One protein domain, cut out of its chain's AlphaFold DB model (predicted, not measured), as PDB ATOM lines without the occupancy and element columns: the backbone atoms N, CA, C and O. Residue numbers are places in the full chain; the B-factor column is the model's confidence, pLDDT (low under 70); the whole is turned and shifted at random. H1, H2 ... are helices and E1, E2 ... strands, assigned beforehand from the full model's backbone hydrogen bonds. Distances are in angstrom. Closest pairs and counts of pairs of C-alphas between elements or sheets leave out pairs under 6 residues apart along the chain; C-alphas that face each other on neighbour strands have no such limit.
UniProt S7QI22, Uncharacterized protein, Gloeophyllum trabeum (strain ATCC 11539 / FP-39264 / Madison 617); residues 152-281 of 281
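Overview. This is residues 152 to 281 of the 281 residues of an uncharacterized protein of Gloeophyllum trabeum (strain ATCC 11539 / FP-39264 / Madison 617) (UniProt S7QI22). Four crossed helices make the body: H5 and H8 pack closely together, H2 packs on the first part of H8, and H4 joins H2 to the first part of H5. Short H3 lies at one end of the long axis and short H6 and H7 towards the other, where a long opening stretch, residues 152 to 171, makes a loop round Pro 163 before it enters H1. The printed part has 130 residues, with eight named helices and one named strand in the order H1, E1, H2, H3, H4, H5, H6, H7, H8, and its class is mostly helix. It is compact, with a radius of gyration of the C-alphas of 14.1 A and spans of 39 by 31 by 23 A.

Along the chain. Find C-alpha 231 at (102.076, 78.946, 103.513); from there H5, residues 231 to 247, runs 24.2 A to C-alpha 247 at (115.931, 86.802, 121.774). H8, residues 265 to 279, is 21.2 A long and ends at C-alpha 279 at (112.093, 75.126, 129.672). H2, residues 195 to 207, measures 18.2 A, and H4, residues 216 to 227, 16.1 A. Look for the shorter helices at residues 172 to 177 for H1, 210 to 213 for H3, 250 to 253 for H6 and 255 to 258 for H7. E1 is residues 182 to 184.

Arrangement. Begin at Gly 244 of H5 and Arg 270 of H8, whose C-alphas, the closest of the two helices, are 3.8 A apart; the helices touch at a steep tilt of 44 degrees, the same way. H4 touches H5 at a steep tilt of 63 degrees, opposite ways, closest at the C-alphas of Ala 224 and Leu 231, 5.7 A. H2 touches H4 at a steep tilt of 46 degrees, opposite ways, closest at the C-alphas of Leu 199 and Thr 227, 6.6 A. With residues 196 to 200 alone, H2 touches H8, closest at the C-alphas of Trp 196 and Ser 265, 5.7 A. H3 only just touches H2 and H4, with 3 pairs of C-alphas within 8 A each, and only at the corner. H6 touches H8, closest at the C-alphas of Leu 250 and Thr 274, 6.4 A, and is close to but not clearly touching H7. H1 is close to but not clearly touching H8, with the C-alphas of Val 174 and Leu 275 7.7 A apart. E1 pairs with no named strand, but its residues 182 to 183 pair antiparallel with residues 152 to 153. In H1, H2, H4 and H5 every O i to N i+4 pair is within hydrogen-bond range, in H8 10 of 11, and H3, H6 and H7 are too short for such a pair.

Size, cuts and confidence. The two C-alphas farthest apart, those of Pro 163 and Lys 211, are 41.8 A apart. The printed part has no cut, no link between named elements is long, and pLDDT is under 70 at residues 280 to 281.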
ATOM      1  N   THR A 152      96.741  68.335 119.961       95.81
ATOM      2  CA  THR A 152      96.648  69.159 121.162       95.81
ATOM      3  C   THR A 152      97.154  70.580 120.951       95.81
ATOM      4  O   THR A 152      97.950  70.851 120.059       95.81
ATOM      5  N   SER A 153      96.647  71.527 121.740       95.81
ATOM      6  CA  SER A 153      97.198  72.887 121.797       95.81
ATOM      7  C   SER A 153      96.937  73.575 123.136       95.81
ATOM      8  O   SER A 153      96.076  73.126 123.906       95.81
ATOM      9  N   PRO A 154      97.640  74.683 123.431       95.00
ATOM     10  CA  PRO A 154      97.374  75.468 124.624       95.00
ATOM     11  C   PRO A 154      95.986  76.094 124.646       95.00
ATOM     12  O   PRO A 154      95.347  76.312 123.613       95.00
ATOM     13  N   ARG A 155      95.496  76.413 125.847       91.31
ATOM     14  CA  ARG A 155      94.174  77.034 126.012       91.31
ATOM     15  C   ARG A 155      94.125  78.426 125.382       91.31
ATOM     16  O   ARG A 155      95.054  79.216 125.484       91.31
ATOM     17  N   ILE A 156      92.973  78.747 124.799       89.44
ATOM     18  CA  ILE A 156      92.661  80.095 124.314       89.44
ATOM     19  C   ILE A 156      92.317  80.989 125.510       89.44
ATOM     20  O   ILE A 156      91.628  80.543 126.432       89.44
ATOM     21  N   GLY A 157      92.758  82.247 125.459       87.00
ATOM     22  CA  GLY A 157      92.408  83.274 126.444       87.00
ATOM     23  C   GLY A 157      93.209  83.209 127.743       87.00
ATOM     24  O   GLY A 157      92.787  83.791 128.736       87.00
ATOM     25  N   LEU A 158      94.332  82.486 127.756       88.94
ATOM     26  CA  LEU A 158      95.316  82.589 128.826       88.94
ATOM     27  C   LEU A 158      96.422  83.551 128.402       88.94
ATOM     28  O   LEU A 158      96.980  83.408 127.315       88.94
ATOM     29  N   ASP A 159      96.745  84.495 129.275       88.75
ATOM     30  CA  ASP A 159      97.934  85.333 129.200       88.75
ATOM     31  C   ASP A 159      98.614  85.404 130.573       88.75
ATOM     32  O   ASP A 159      98.149  84.825 131.561       88.75
ATOM     33  N   LEU A 160      99.744  86.101 130.613       92.06
ATOM     34  CA  LEU A 160     100.544  86.315 131.814       92.06
ATOM     35  C   LEU A 160     100.330  87.726 132.387       92.06
ATOM     36  O   LEU A 160     101.153  88.225 133.148       92.06
ATOM     37  N   SER A 161      99.204  88.372 132.046       88.81
ATOM     38  CA  SER A 161      98.942  89.764 132.423       88.81
ATOM     39  C   SER A 161      98.486  89.960 133.868       88.81
ATOM     40  O   SER A 161      98.366  91.088 134.350       88.81
ATOM     41  N   ASN A 162      98.223  88.861 134.579       88.62
ATOM     42  CA  ASN A 162      97.809  88.921 135.971       88.62
ATOM     43  C   ASN A 162      98.931  89.542 136.836       88.62
ATOM     44  O   ASN A 162     100.062  89.061 136.732       88.62
ATOM     45  N   PRO A 163      98.629  90.537 137.698       86.50
ATOM     46  CA  PRO A 163      99.637  91.251 138.489       86.50
ATOM     47  C   PRO A 163     100.487  90.376 139.418       86.50
ATOM     48  O   PRO A 163     101.603  90.754 139.744       86.50
ATOM     49  N   GLU A 164      99.978  89.215 139.835       88.31
ATOM     50  CA  GLU A 164     100.702  88.270 140.695       88.31
ATOM     51  C   GLU A 164     101.710  87.420 139.908       88.31
ATOM     52  O   GLU A 164     102.505  86.697 140.500       88.31
ATOM     53  N   THR A 165     101.669  87.460 138.571       89.38
ATOM     54  CA  THR A 165     102.604  86.701 137.737       89.38
ATOM     55  C   THR A 165     103.993  87.307 137.861       89.38
ATOM     56  O   THR A 165     104.191  88.478 137.547       89.38
ATOM     57  N   THR A 166     104.963  86.506 138.286       90.31
ATOM     58  CA  THR A 166     106.366  86.919 138.379       90.31
ATOM     59  C   THR A 166     107.169  86.438 137.176       90.31
ATOM     60  O   THR A 166     106.784  85.479 136.503       90.31
ATOM     61  N   ASP A 167     108.306  87.092 136.922       89.56
ATOM     62  CA  ASP A 167     109.287  86.755 135.874       89.56
ATOM     63  C   ASP A 167     110.111  85.504 136.221       89.56
ATOM     64  O   ASP A 167     111.326  85.458 136.069       89.56
ATOM     65  N   SER A 168     109.435  84.492 136.761       90.81
ATOM     66  CA  SER A 168     110.009  83.198 137.093       90.81
ATOM     67  C   SER A 168     109.413  82.127 136.191       90.81
ATOM     68  O   SER A 168     108.194  81.955 136.132       90.81
ATOM     69  N   PHE A 169     110.271  81.334 135.551       88.12
ATOM     70  CA  PHE A 169     109.844  80.191 134.742       88.12
ATOM     71  C   PHE A 169     109.209  79.064 135.565       88.12
ATOM     72  O   PHE A 169     108.432  78.279 135.023       88.12
ATOM     73  N   SER A 170     109.453  79.029 136.880       89.44
ATOM     74  CA  SER A 170     108.773  78.115 137.803       89.44
ATOM     75  C   SER A 170     107.404  78.627 138.266       89.44
ATOM     76  O   SER A 170     106.665  77.905 138.937       89.44
ATOM     77  N   HIS A 171     107.026  79.863 137.912       89.69
ATOM     78  CA  HIS A 171     105.746  80.423 138.319       89.69
ATOM     79  C   HIS A 171     104.583  79.627 137.685       89.69
ATOM     80  O   HIS A 171     104.550  79.450 136.462       89.69
ATOM     81  N   PRO A 172     103.558  79.199 138.452       89.75
ATOM     82  CA  PRO A 172     102.515  78.303 137.946       89.75
ATOM     83  C   PRO A 172     101.792  78.804 136.693       89.75
ATOM     84  O   PRO A 172     101.490  78.015 135.802       89.75
ATOM     85  N   ARG A 173     101.532  80.115 136.578       89.75
ATOM     86  CA  ARG A 173     100.901  80.700 135.376       89.75
ATOM     87  C   ARG A 173     101.798  80.610 134.138       89.75
ATOM     88  O   ARG A 173     101.286  80.344 133.055       89.75
ATOM     89  N   VAL A 174     103.107  80.792 134.324       91.31
ATOM     90  CA  VAL A 174     104.125  80.724 133.266       91.31
ATOM     91  C   VAL A 174     104.242  79.293 132.749       91.31
ATOM     92  O   VAL A 174     104.237  79.068 131.546       91.31
ATOM     93  N   ILE A 175     104.205  78.306 133.646       89.75
ATOM     94  CA  ILE A 175     104.138  76.890 133.267       89.75
ATOM     95  C   ILE A 175     102.812  76.575 132.563       89.75
ATOM     96  O   ILE A 175     102.779  75.867 131.560       89.75
ATOM     97  N   TYR A 176     101.691  77.061 133.101       90.12
ATOM     98  CA  TYR A 176     100.356  76.634 132.680       90.12
ATOM     99  C   TYR A 176      99.935  77.186 131.312       90.12
ATOM    100  O   TYR A 176      99.175  76.521 130.607       90.12
ATOM    101  N   VAL A 177     100.413  78.371 130.913       91.94
ATOM    102  CA  VAL A 177      99.975  79.037 129.671       91.94
ATOM    103  C   VAL A 177     100.296  78.232 128.405       91.94
ATOM    104  O   VAL A 177      99.502  78.262 127.467       91.94
ATOM    105  N   ALA A 178     101.394  77.470 128.397       92.56
ATOM    106  CA  ALA A 178     101.824  76.647 127.263       92.56
ATOM    107  C   ALA A 178     101.296  75.196 127.313       92.56
ATOM    108  O   ALA A 178     101.503  74.420 126.382       92.56
ATOM    109  N   ARG A 179     100.590  74.791 128.380       92.50
ATOM    110  CA  ARG A 179     100.167  73.390 128.550       92.50
ATOM    111  C   ARG A 179      99.077  72.974 127.545       92.50
ATOM    112  O   ARG A 179      98.094  73.705 127.380       92.50
ATOM    113  N   PRO A 180      99.169  71.768 126.950       93.56
ATOM    114  CA  PRO A 180      98.301  71.311 125.861       93.56
ATOM    115  C   PRO A 180      96.922  70.806 126.341       93.56
ATOM    116  O   PRO A 180      96.611  69.623 126.276       93.56
ATOM    117  N   TYR A 181      96.069  71.702 126.844       92.19
ATOM    118  CA  TYR A 181      94.749  71.336 127.393       92.19
ATOM    119  C   TYR A 181      93.579  71.396 126.400       92.19
ATOM    120  O   TYR A 181      92.428  71.191 126.793       92.19
ATOM    121  N   ARG A 182      93.815  71.730 125.130       92.94
ATOM    122  CA  ARG A 182      92.800  71.600 124.074       92.94
ATOM    123  C   ARG A 182      93.076  70.339 123.284       92.94
ATOM    124  O   ARG A 182      94.209  70.146 122.872       92.94
ATOM    125  N   PHE A 183      92.031  69.564 123.012       93.38
ATOM    126  CA  PHE A 183      92.094  68.313 122.259       93.38
ATOM    127  C   PHE A 183      91.117  68.382 121.084       93.38
ATOM    128  O   PHE A 183      89.974  68.810 121.261       93.38
ATOM    129  N   PHE A 184      91.561  68.017 119.883       92.69
ATOM    130  CA  PHE A 184      90.744  68.077 118.663       92.69
ATOM    131  C   PHE A 184      91.304  67.157 117.577       92.69
ATOM    132  O   PHE A 184      92.484  66.835 117.566       92.69
ATOM    133  N   THR A 185      90.453  66.747 116.637       92.50
ATOM    134  CA  THR A 185      90.817  65.808 115.559       92.50
ATOM    135  C   THR A 185      90.939  66.462 114.185       92.50
ATOM    136  O   THR A 185      91.546  65.896 113.287       92.50
ATOM    137  N   ASN A 186      90.371  67.659 113.998       92.00
ATOM    138  CA  ASN A 186      90.319  68.346 112.704       92.00
ATOM    139  C   ASN A 186      90.758  69.813 112.858       92.00
ATOM    140  O   ASN A 186      89.903  70.699 112.936       92.00
ATOM    141  N   PRO A 187      92.071  70.097 112.944       94.31
ATOM    142  CA  PRO A 187      92.559  71.439 113.263       94.31
ATOM    143  C   PRO A 187      92.182  72.486 112.204       94.31
ATOM    144  O   PRO A 187      91.829  73.606 112.564       94.31
ATOM    145  N   HIS A 188      92.165  72.105 110.924       94.44
ATOM    146  CA  HIS A 188      91.783  72.959 109.791       94.44
ATOM    147  C   HIS A 188      90.350  73.511 109.867       94.44
ATOM    148  O   HIS A 188      90.044  74.513 109.228       94.44
ATOM    149  N   LEU A 189      89.473  72.894 110.667       91.31
ATOM    150  CA  LEU A 189      88.109  73.377 110.887       91.31
ATOM    151  C   LEU A 189      88.019  74.438 111.998       91.31
ATOM    152  O   LEU A 189      86.986  75.086 112.155       91.31
ATOM    153  N   LEU A 190      89.081  74.642 112.785       89.12
ATOM    154  CA  LEU A 190      89.105  75.569 113.922       89.12
ATOM    155  C   LEU A 190      89.543  76.975 113.491       89.12
ATOM    156  O   LEU A 190      90.564  77.506 113.927       89.12
ATOM    157  N   THR A 191      88.749  77.586 112.618       84.75
ATOM    158  CA  THR A 191      89.100  78.838 111.935       84.75
ATOM    159  C   THR A 191      88.691  80.102 112.698       84.75
ATOM    160  O   THR A 191      89.227  81.170 112.411       84.75
ATOM    161  N   ALA A 192      87.771  80.026 113.660       79.00
ATOM    162  CA  ALA A 192      87.228  81.218 114.317       79.00
ATOM    163  C   ALA A 192      88.151  81.787 115.408       79.00
ATOM    164  O   ALA A 192      88.368  82.988 115.469       79.00
ATOM    165  N   ASN A 193      88.704  80.925 116.268       82.44
ATOM    166  CA  ASN A 193      89.468  81.340 117.441       82.44
ATOM    167  C   ASN A 193      90.657  80.419 117.684       82.44
ATOM    168  O   ASN A 193      90.577  79.202 117.513       82.44
ATOM    169  N   GLY A 194      91.742  81.008 118.178       87.94
ATOM    170  CA  GLY A 194      92.872  80.257 118.694       87.94
ATOM    171  C   GLY A 194      93.798  79.657 117.636       87.94
ATOM    172  O   GLY A 194      94.418  78.625 117.891       87.94
ATOM    173  N   ARG A 195      93.845  80.243 116.429       91.94
ATOM    174  CA  ARG A 195      94.622  79.704 115.299       91.94
ATOM    175  C   ARG A 195      96.112  79.589 115.619       91.94
ATOM    176  O   ARG A 195      96.720  78.585 115.271       91.94
ATOM    177  N   TRP A 196      96.684  80.579 116.303       94.44
ATOM    178  CA  TRP A 196      98.099  80.579 116.685       94.44
ATOM    179  C   TRP A 196      98.408  79.600 117.827       94.44
ATOM    180  O   TRP A 196      99.448  78.954 117.787       94.44
ATOM    181  N   GLN A 197      97.487  79.387 118.776       95.25
ATOM    182  CA  GLN A 197      97.587  78.300 119.762       95.25
ATOM    183  C   GLN A 197      97.592  76.944 119.051       95.25
ATOM    184  O   GLN A 197      98.434  76.098 119.337       95.25
ATOM    185  N   THR A 198      96.653  76.739 118.119       95.81
ATOM    186  CA  THR A 198      96.550  75.502 117.332       95.81
ATOM    187  C   THR A 198      97.825  75.255 116.528       95.81
ATOM    188  O   THR A 198      98.346  74.147 116.569       95.81
ATOM    189  N   LEU A 199      98.348  76.276 115.839       96.75
ATOM    190  CA  LEU A 199      99.602  76.168 115.094       96.75
ATOM    191  C   LEU A 199     100.780  75.826 116.010       96.75
ATOM    192  O   LEU A 199     101.506  74.891 115.698       96.75
ATOM    193  N   TYR A 200     100.935  76.512 117.147       96.81
ATOM    194  CA  TYR A 200     101.995  76.203 118.108       96.81
ATOM    195  C   TYR A 200     101.898  74.757 118.618       96.81
ATOM    196  O   TYR A 200     102.884  74.030 118.580       96.81
ATOM    197  N   GLY A 201     100.707  74.294 119.015       96.38
ATOM    198  CA  GLY A 201     100.519  72.913 119.477       96.38
ATOM    199  C   GLY A 201     100.900  71.863 118.426       96.38
ATOM    200  O   GLY A 201     101.617  70.913 118.731       96.38
ATOM    201  N   LEU A 202     100.492  72.075 117.170       96.44
ATOM    202  CA  LEU A 202     100.862  71.199 116.054       96.44
ATOM    203  C   LEU A 202     102.353  71.278 115.714       96.44
ATOM    204  O   LEU A 202     102.950  70.266 115.363       96.44
ATOM    205  N   TYR A 203     102.963  72.457 115.823       95.94
ATOM    206  CA  TYR A 203     104.401  72.631 115.629       95.94
ATOM    207  C   TYR A 203     105.188  71.816 116.661       95.94
ATOM    208  O   TYR A 203     106.076  71.055 116.286       95.94
ATOM    209  N   LYS A 204     104.795  71.868 117.942       93.56
ATOM    210  CA  LYS A 204     105.389  71.030 118.996       93.56
ATOM    211  C   LYS A 204     105.212  69.537 118.730       93.56
ATOM    212  O   LYS A 204     106.156  68.783 118.925       93.56
ATOM    213  N   GLU A 205     104.038  69.114 118.265       92.25
ATOM    214  CA  GLU A 205     103.785  67.717 117.881       92.25
ATOM    215  C   GLU A 205     104.710  67.264 116.737       92.25
ATOM    216  O   GLU A 205     105.287  66.181 116.800       92.25
ATOM    217  N   LEU A 206     104.896  68.103 115.712       92.12
ATOM    218  CA  LEU A 206     105.754  67.789 114.567       92.12
ATOM    219  C   LEU A 206     107.244  67.799 114.914       92.12
ATOM    220  O   LEU A 206     107.977  66.988 114.358       92.12
ATOM    221  N   LEU A 207     107.686  68.645 115.848       89.19
ATOM    222  CA  LEU A 207     109.069  68.637 116.337       89.19
ATOM    223  C   LEU A 207     109.460  67.314 117.008       89.19
ATOM    224  O   LEU A 207     110.622  66.930 116.966       89.19
ATOM    225  N   LEU A 208     108.501  66.595 117.596       86.31
ATOM    226  CA  LEU A 208     108.739  65.270 118.180       86.31
ATOM    227  C   LEU A 208     108.836  64.159 117.119       86.31
ATOM    228  O   LEU A 208     109.152  63.017 117.446       86.31
ATOM    229  N   SER A 209     108.548  64.462 115.849       81.25
ATOM    230  CA  SER A 209     108.656  63.528 114.730       81.25
ATOM    231  C   SER A 209     110.009  63.709 114.027       81.25
ATOM    232  O   SER A 209     110.191  64.731 113.362       81.25
ATOM    233  N   PRO A 210     110.924  62.715 114.057       75.50
ATOM    234  CA  PRO A 210     112.258  62.841 113.453       75.50
ATOM    235  C   PRO A 210     112.219  63.268 111.981       75.50
ATOM    236  O   PRO A 210     112.948  64.154 111.558       75.50
ATOM    237  N   LYS A 211     111.257  62.726 111.221       75.81
ATOM    238  CA  LYS A 211     111.045  63.041 109.801       75.81
ATOM    239  C   LYS A 211     110.798  64.528 109.521       75.81
ATOM    240  O   LYS A 211     111.118  64.993 108.435       75.81
ATOM    241  N   HIS A 212     110.148  65.239 110.439       75.50
ATOM    242  CA  HIS A 212     109.783  66.643 110.236       75.50
ATOM    243  C   HIS A 212     110.740  67.596 110.952       75.50
ATOM    244  O   HIS A 212     110.779  68.762 110.588       75.50
ATOM    245  N   ALA A 213     111.502  67.120 111.939       73.50
ATOM    246  CA  ALA A 213     112.482  67.932 112.654       73.50
ATOM    247  C   ALA A 213     113.665  68.359 111.763       73.50
ATOM    248  O   ALA A 213     114.203  69.444 111.958       73.50
ATOM    249  N   GLU A 214     114.037  67.538 110.776       79.94
ATOM    250  CA  GLU A 214     115.205  67.773 109.908       79.94
ATOM    251  C   GLU A 214     114.885  68.553 108.618       79.94
ATOM    252  O   GLU A 214     115.793  69.074 107.974       79.94
ATOM    253  N   ASP A 215     113.607  68.672 108.243       87.75
ATOM    254  CA  ASP A 215     113.168  69.374 107.031       87.75
ATOM    255  C   ASP A 215     112.123  70.447 107.371       87.75
ATOM    256  O   ASP A 215     110.913  70.197 107.453       87.75
ATOM    257  N   GLU A 216     112.607  71.680 107.543       88.69
ATOM    258  CA  GLU A 216     111.770  72.839 107.857       88.69
ATOM    259  C   GLU A 216     110.704  73.097 106.778       88.69
ATOM    260  O   GLU A 216     109.557  73.434 107.088       88.69
ATOM    261  N   ARG A 217     111.035  72.881 105.500       91.31
ATOM    262  CA  ARG A 217     110.093  73.105 104.400       91.31
ATOM    263  C   ARG A 217     108.958  72.087 104.449       91.31
ATOM    264  O   ARG A 217     107.790  72.467 104.308       91.31
ATOM    265  N   ALA A 218     109.272  70.813 104.681       91.69
ATOM    266  CA  ALA A 218     108.262  69.776 104.873       91.69
ATOM    267  C   ALA A 218     107.390  70.059 106.107       91.69
ATOM    268  O   ALA A 218     106.170  69.860 106.058       91.69
ATOM    269  N   MET A 219     107.977  70.579 107.189       93.75
ATOM    270  CA  MET A 219     107.238  70.980 108.386       93.75
ATOM    271  C   MET A 219     106.244  72.114 108.099       93.75
ATOM    272  O   MET A 219     105.067  71.990 108.445       93.75
ATOM    273  N   ILE A 220     106.673  73.181 107.421       95.56
ATOM    274  CA  ILE A 220     105.812  74.313 107.038       95.56
ATOM    275  C   ILE A 220     104.642  73.834 106.172       95.56
ATOM    276  O   ILE A 220     103.482  74.168 106.439       95.56
ATOM    277  N   GLN A 221     104.916  72.995 105.170       95.56
ATOM    278  CA  GLN A 221     103.877  72.420 104.312       95.56
ATOM    279  C   GLN A 221     102.886  71.569 105.110       95.56
ATOM    280  O   GLN A 221     101.667  71.661 104.914       95.56
ATOM    281  N   LYS A 222     103.391  70.761 106.045       95.25
ATOM    282  CA  LYS A 222     102.561  69.928 106.911       95.25
ATOM    283  C   LYS A 222     101.690  70.773 107.840       95.25
ATOM    284  O   LYS A 222     100.497  70.487 107.956       95.25
ATOM    285  N   LEU A 223     102.237  71.825 108.447       96.25
ATOM    286  CA  LEU A 223     101.493  72.765 109.287       96.25
ATOM    287  C   LEU A 223     100.403  73.487 108.505       96.25
ATOM    288  O   LEU A 223      99.264  73.535 108.971       96.25
ATOM    289  N   ALA A 224     100.709  73.999 107.312       96.81
ATOM    290  CA  ALA A 224      99.727  74.641 106.439       96.81
ATOM    291  C   ALA A 224      98.565  73.690 106.122       96.81
ATOM    292  O   ALA A 224      97.400  74.048 106.299       96.81
ATOM    293  N   LYS A 225      98.873  72.434 105.773       96.25
ATOM    294  CA  LYS A 225      97.863  71.397 105.531       96.25
ATOM    295  C   LYS A 225      97.011  71.096 106.769       96.25
ATOM    296  O   LYS A 225      95.794  70.998 106.655       96.25
ATOM    297  N   LEU A 226      97.626  70.926 107.942       95.75
ATOM    298  CA  LEU A 226      96.907  70.573 109.173       95.75
ATOM    299  C   LEU A 226      96.037  71.721 109.693       95.75
ATOM    300  O   LEU A 226      94.933  71.476 110.175       95.75
ATOM    301  N   THR A 227      96.526  72.958 109.597       95.69
ATOM    302  CA  THR A 227      95.854  74.165 110.109       95.69
ATOM    303  C   THR A 227      94.890  74.805 109.114       95.69
ATOM    304  O   THR A 227      94.057  75.610 109.524       95.69
ATOM    305  N   GLY A 228      95.001  74.490 107.821       95.12
ATOM    306  CA  GLY A 228      94.284  75.192 106.755       95.12
ATOM    307  C   GLY A 228      94.779  76.626 106.515       95.12
ATOM    308  O   GLY A 228      94.083  77.419 105.883       95.12
ATOM    309  N   LEU A 229      95.951  76.997 107.044       95.88
ATOM    310  CA  LEU A 229      96.565  78.305 106.814       95.88
ATOM    311  C   LEU A 229      97.334  78.331 105.489       95.88
ATOM    312  O   LEU A 229      97.858  77.319 105.031       95.88
ATOM    313  N   LYS A 230      97.448  79.521 104.890       96.25
ATOM    314  CA  LYS A 230      98.310  79.741 103.721       96.25
ATOM    315  C   LYS A 230      99.782  79.646 104.133       96.25
ATOM    316  O   LYS A 230     100.132  80.132 105.209       96.25
ATOM    317  N   LEU A 231     100.636  79.115 103.253       97.19
ATOM    318  CA  LEU A 231     102.076  78.946 103.513       97.19
ATOM    319  C   LEU A 231     102.757  80.229 104.036       97.19
ATOM    320  O   LEU A 231     103.316  80.153 105.128       97.19
ATOM    321  N   PRO A 232     102.579  81.422 103.422       97.50
ATOM    322  CA  PRO A 232     103.228  82.641 103.923       97.50
ATOM    323  C   PRO A 232     102.780  83.051 105.330       97.50
ATOM    324  O   PRO A 232     103.488  83.731 106.064       97.50
ATOM    325  N   THR A 233     101.566  82.656 105.734       96.50
ATOM    326  CA  THR A 233     101.080  82.907 107.097       96.50
ATOM    327  C   THR A 233     101.764  81.995 108.106       96.50
ATOM    328  O   THR A 233     102.052  82.444 109.212       96.50
ATOM    329  N   VAL A 234     102.000  80.734 107.736       97.44
ATOM    330  CA  VAL A 234     102.713  79.765 108.576       97.44
ATOM    331  C   VAL A 234     104.169  80.183 108.741       97.44
ATOM    332  O   VAL A 234     104.625  80.237 109.875       97.44
ATOM    333  N   GLU A 235     104.847  80.550 107.652       97.31
ATOM    334  CA  GLU A 235     106.236  81.040 107.668       97.31
ATOM    335  C   GLU A 235     106.392  82.211 108.640       97.31
ATOM    336  O   GLU A 235     107.094  82.091 109.640       97.31
ATOM    337  N   ARG A 236     105.598  83.274 108.461       97.69
ATOM    338  CA  ARG A 236     105.606  84.432 109.368       97.69
ATOM    339  C   ARG A 236     105.367  84.049 110.834       97.69
ATOM    340  O   ARG A 236     105.962  84.627 111.737       97.69
ATOM    341  N   PHE A 237     104.451  83.116 111.094       97.38
ATOM    342  CA  PHE A 237     104.169  82.656 112.454       97.38
ATOM    343  C   PHE A 237     105.348  81.897 113.070       97.38
ATOM    344  O   PHE A 237     105.618  82.058 114.262       97.38
ATOM    345  N   LEU A 238     106.055  81.091 112.280       96.88
ATOM    346  CA  LEU A 238     107.272  80.435 112.740       96.88
ATOM    347  C   LEU A 238     108.408  81.441 112.945       96.88
ATOM    348  O   LEU A 238     109.122  81.307 113.932       96.88
ATOM    349  N   ASP A 239     108.524  82.478 112.116       97.50
ATOM    350  CA  ASP A 239     109.503  83.556 112.314       97.50
ATOM    351  C   ASP A 239     109.265  84.307 113.631       97.50
ATOM    352  O   ASP A 239     110.193  84.522 114.410       97.50
ATOM    353  N   ASP A 240     108.007  84.646 113.938       98.00
ATOM    354  CA  ASP A 240     107.639  85.242 115.226       98.00
ATOM    355  C   ASP A 240     107.995  84.313 116.400       98.00
ATOM    356  O   ASP A 240     108.539  84.761 117.413       98.00
ATOM    357  N   TYR A 241     107.724  83.011 116.276       97.56
ATOM    358  CA  TYR A 241     108.122  82.029 117.286       97.56
ATOM    359  C   TYR A 241     109.647  81.976 117.463       97.56
ATOM    360  O   TYR A 241     110.131  82.080 118.592       97.56
ATOM    361  N   LYS A 242     110.404  81.860 116.364       96.12
ATOM    362  CA  LYS A 242     111.873  81.790 116.353       96.12
ATOM    363  C   LYS A 242     112.494  83.035 116.972       96.12
ATOM    364  O   LYS A 242     113.342  82.911 117.847       96.12
ATOM    365  N   GLN A 243     111.996  84.222 116.634       97.31
ATOM    366  CA  GLN A 243     112.469  85.468 117.233       97.31
ATOM    367  C   GLN A 243     112.291  85.475 118.759       97.31
ATOM    368  O   GLN A 243     113.191  85.897 119.492       97.31
ATOM    369  N   GLY A 244     111.142  84.996 119.246       96.69
ATOM    370  CA  GLY A 244     110.895  84.827 120.676       96.69
ATOM    371  C   GLY A 244     111.820  83.799 121.321       96.69
ATOM    372  O   GLY A 244     112.352  84.043 122.400       96.69
ATOM    373  N   TYR A 245     112.047  82.675 120.645       96.06
ATOM    374  CA  TYR A 245     112.972  81.640 121.093       96.06
ATOM    375  C   TYR A 245     114.406  82.171 121.183       96.06
ATOM    376  O   TYR A 245     115.065  82.000 122.195       96.06
ATOM    377  N   GLU A 246     114.906  82.879 120.179       95.44
ATOM    378  CA  GLU A 246     116.293  83.348 120.147       95.44
ATOM    379  C   GLU A 246     116.552  84.488 121.140       95.44
ATOM    380  O   GLU A 246     117.525  84.444 121.901       95.44
ATOM    381  N   SER A 247     115.665  85.487 121.165       94.12
ATOM    382  CA  SER A 247     115.931  86.802 121.774       94.12
ATOM    383  C   SER A 247     114.902  87.262 122.815       94.12
ATOM    384  O   SER A 247     115.066  88.322 123.427       94.12
ATOM    385  N   GLY A 248     113.833  86.491 123.019       93.50
ATOM    386  CA  GLY A 248     112.714  86.883 123.865       93.50
ATOM    387  C   GLY A 248     113.062  86.983 125.350       93.50
ATOM    388  O   GLY A 248     113.944  86.296 125.866       93.50
ATOM    389  N   LYS A 249     112.337  87.856 126.060       93.38
ATOM    390  CA  LYS A 249     112.456  88.056 127.511       93.38
ATOM    391  C   LYS A 249     111.088  87.879 128.155       93.38
ATOM    392  O   LYS A 249     110.141  88.561 127.771       93.38
ATOM    393  N   LEU A 250     110.985  86.994 129.147       92.31
ATOM    394  CA  LEU A 250     109.711  86.672 129.798       92.31
ATOM    395  C   LEU A 250     109.048  87.921 130.411       92.31
ATOM    396  O   LEU A 250     107.851  88.133 130.214       92.31
ATOM    397  N   LYS A 251     109.838  88.818 131.017       92.50
ATOM    398  CA  LYS A 251     109.396  90.134 131.511       92.50
ATOM    399  C   LYS A 251     108.551  90.943 130.523       92.50
ATOM    400  O   LYS A 251     107.663  91.680 130.947       92.50
ATOM    401  N   SER A 252     108.800  90.812 129.218       92.94
ATOM    402  CA  SER A 252     108.054  91.526 128.172       92.94
ATOM    403  C   SER A 252     106.603  91.062 128.037       92.94
ATOM    404  O   SER A 252     105.803  91.754 127.416       92.94
ATOM    405  N   PHE A 253     106.252  89.917 128.623       93.00
ATOM    406  CA  PHE A 253     104.932  89.305 128.517       93.00
ATOM    407  C   PHE A 253     104.188  89.225 129.850       93.00
ATOM    408  O   PHE A 253     103.119  88.629 129.896       93.00
ATOM    409  N   ILE A 254     104.710  89.815 130.927       91.88
ATOM    410  CA  ILE A 254     104.139  89.703 132.275       91.88
ATOM    411  C   ILE A 254     103.430  90.989 132.703       91.88
ATOM    412  O   ILE A 254     103.825  92.097 132.337       91.88
ATOM    413  N   GLY A 255     102.372  90.842 133.504       88.00
ATOM    414  CA  GLY A 255     101.654  91.964 134.100       88.00
ATOM    415  C   GLY A 255     101.031  92.875 133.039       88.00
ATOM    416  O   GLY A 255     100.538  92.420 132.007       88.00
ATOM    417  N   SER A 256     101.073  94.188 133.258       86.19
ATOM    418  CA  SER A 256     100.530  95.159 132.299       86.19
ATOM    419  C   SER A 256     101.161  95.052 130.904       86.19
ATOM    420  O   SER A 256     100.443  95.201 129.917       86.19
ATOM    421  N   MET A 257     102.455  94.719 130.814       85.94
ATOM    422  CA  MET A 257     103.176  94.544 129.543       85.94
ATOM    423  C   MET A 257     102.677  93.331 128.748       85.94
ATOM    424  O   MET A 257     102.655  93.349 127.522       85.94
ATOM    425  N   GLY A 258     102.216  92.291 129.448       82.31
ATOM    426  CA  GLY A 258     101.646  91.079 128.862       82.31
ATOM    427  C   GLY A 258     100.210  91.194 128.370       82.31
ATOM    428  O   GLY A 258      99.681  90.253 127.767       82.31
ATOM    429  N   LYS A 259      99.535  92.309 128.659       85.81
ATOM    430  CA  LYS A 259      98.111  92.460 128.373       85.81
ATOM    431  C   LYS A 259      97.861  92.385 126.867       85.81
ATOM    432  O   LYS A 259      98.404  93.158 126.087       85.81
ATOM    433  N   GLY A 260      97.017  91.439 126.455       84.00
ATOM    434  CA  GLY A 260      96.694  91.227 125.042       84.00
ATOM    435  C   GLY A 260      97.738  90.425 124.256       84.00
ATOM    436  O   GLY A 260      97.508  90.152 123.078       84.00
ATOM    437  N   ALA A 261      98.827  89.961 124.885       87.81
ATOM    438  CA  ALA A 261      99.803  89.088 124.228       87.81
ATOM    439  C   ALA A 261      99.142  87.822 123.658       87.81
ATOM    440  O   ALA A 261      99.482  87.388 122.567       87.81
ATOM    441  N   SER A 262      98.124  87.282 124.339       86.00
ATOM    442  CA  SER A 262      97.372  86.102 123.888       86.00
ATOM    443  C   SER A 262      96.402  86.349 122.726       86.00
ATOM    444  O   SER A 262      95.975  85.385 122.079       86.00
ATOM    445  N   ALA A 263      96.066  87.615 122.458       86.00
ATOM    446  CA  ALA A 263      95.130  88.038 121.418       86.00
ATOM    447  C   ALA A 263      95.824  88.415 120.095       86.00
ATOM    448  O   ALA A 263      95.170  88.451 119.055       86.00
ATOM    449  N   SER A 264      97.135  88.671 120.121       91.25
ATOM    450  CA  SER A 264      97.944  88.941 118.930       91.25
ATOM    451  C   SER A 264      98.740  87.702 118.540       91.25
ATOM    452  O   SER A 264      99.484  87.163 119.353       91.25
ATOM    453  N   SER A 265      98.621  87.276 117.282       93.44
ATOM    454  CA  SER A 265      99.387  86.134 116.763       93.44
ATOM    455  C   SER A 265     100.901  86.278 116.965       93.44
ATOM    456  O   SER A 265     101.523  85.363 117.495       93.44
ATOM    457  N   SER A 266     101.466  87.437 116.624       94.81
ATOM    458  CA  SER A 266     102.906  87.694 116.717       94.81
ATOM    459  C   SER A 266     103.389  87.704 118.169       94.81
ATOM    460  O   SER A 266     104.293  86.950 118.526       94.81
ATOM    461  N   ASN A 267     102.719  88.459 119.051       94.81
ATOM    462  CA  ASN A 267     103.103  88.511 120.467       94.81
ATOM    463  C   ASN A 267     102.929  87.157 121.157       94.81
ATOM    464  O   ASN A 267     103.776  86.774 121.959       94.81
ATOM    465  N   TYR A 268     101.862  86.418 120.841       96.00
ATOM    466  CA  TYR A 268     101.650  85.091 121.404       96.00
ATOM    467  C   TYR A 268     102.760  84.127 120.990       96.00
ATOM    468  O   TYR A 268     103.296  83.423 121.841       96.00
ATOM    469  N   LEU A 269     103.110  84.079 119.703       97.38
ATOM    470  CA  LEU A 269     104.114  83.142 119.197       97.38
ATOM    471  C   LEU A 269     105.513  83.492 119.713       97.38
ATOM    472  O   LEU A 269     106.218  82.590 120.161       97.38
ATOM    473  N   ARG A 270     105.860  84.784 119.794       97.12
ATOM    474  CA  ARG A 270     107.089  85.245 120.467       97.12
ATOM    475  C   ARG A 270     107.117  84.852 121.946       97.12
ATOM    476  O   ARG A 270     108.141  84.383 122.442       97.12
ATOM    477  N   MET A 271     105.992  85.004 122.649       95.88
ATOM    478  CA  MET A 271     105.862  84.570 124.043       95.88
ATOM    479  C   MET A 271     106.092  83.062 124.163       95.88
ATOM    480  O   MET A 271     106.900  82.647 124.982       95.88
ATOM    481  N   MET A 272     105.445  82.243 123.328       96.19
ATOM    482  CA  MET A 272     105.634  80.788 123.353       96.19
ATOM    483  C   MET A 272     107.085  80.382 123.068       96.19
ATOM    484  O   MET A 272     107.620  79.550 123.791       96.19
ATOM    485  N   GLY A 273     107.751  81.003 122.088       96.12
ATOM    486  CA  GLY A 273     109.175  80.758 121.830       96.12
ATOM    487  C   GLY A 273     110.058  81.098 123.034       96.12
ATOM    488  O   GLY A 273     110.923  80.309 123.411       96.12
ATOM    489  N   THR A 274     109.781  82.225 123.696       95.50
ATOM    490  CA  THR A 274     110.490  82.649 124.919       95.50
ATOM    491  C   THR A 274     110.347  81.620 126.044       95.50
ATOM    492  O   THR A 274     111.318  81.308 126.729       95.50
ATOM    493  N   LEU A 275     109.132  81.097 126.242       93.62
ATOM    494  CA  LEU A 275     108.841  80.095 127.271       93.62
ATOM    495  C   LEU A 275     109.538  78.767 126.982       93.62
ATOM    496  O   LEU A 275     110.116  78.178 127.891       93.62
ATOM    497  N   ASP A 276     109.517  78.325 125.726       92.12
ATOM    498  CA  ASP A 276     110.120  77.060 125.316       92.12
ATOM    499  C   ASP A 276     111.642  77.060 125.500       92.12
ATOM    500  O   ASP A 276     112.189  76.074 125.991       92.12
ATOM    501  N   LYS A 277     112.338  78.161 125.172       88.06
ATOM    502  CA  LYS A 277     113.792  78.259 125.398       88.06
ATOM    503  C   LYS A 277     114.148  78.051 126.862       88.06
ATOM    504  O   LYS A 277     115.091  77.336 127.162       88.06
ATOM    505  N   ALA A 278     113.399  78.663 127.767       80.31
ATOM    506  CA  ALA A 278     113.698  78.599 129.190       80.31
ATOM    507  C   ALA A 278     113.310  77.274 129.858       80.31
ATOM    508  O   ALA A 278     113.752  77.011 130.971       80.31
ATOM    509  N   GLN A 279     112.466  76.467 129.211       72.94
ATOM    510  CA  GLN A 279     112.093  75.126 129.672       72.94
ATOM    511  C   GLN A 279     112.968  74.019 129.060       72.94
ATOM    512  O   GLN A 279     112.927  72.892 129.543       72.94
ATOM    513  N   ASN A 280     113.736  74.335 128.011       63.62
ATOM    514  CA  ASN A 280     114.698  73.441 127.356       63.62
ATOM    515  C   ASN A 280     116.154  73.649 127.840       63.62
ATOM    516  O   ASN A 280     117.068  73.088 127.235       63.62
ATOM    517  N   VAL A 281     116.368  74.475 128.872       42.19
ATOM    518  CA  VAL A 281     117.655  74.659 129.574       42.19
ATOM    519  C   VAL A 281     117.633  73.877 130.877       42.19
ATOM    520  O   VAL A 281     116.583  73.926 131.558       42.19
TER     521      VAL A 281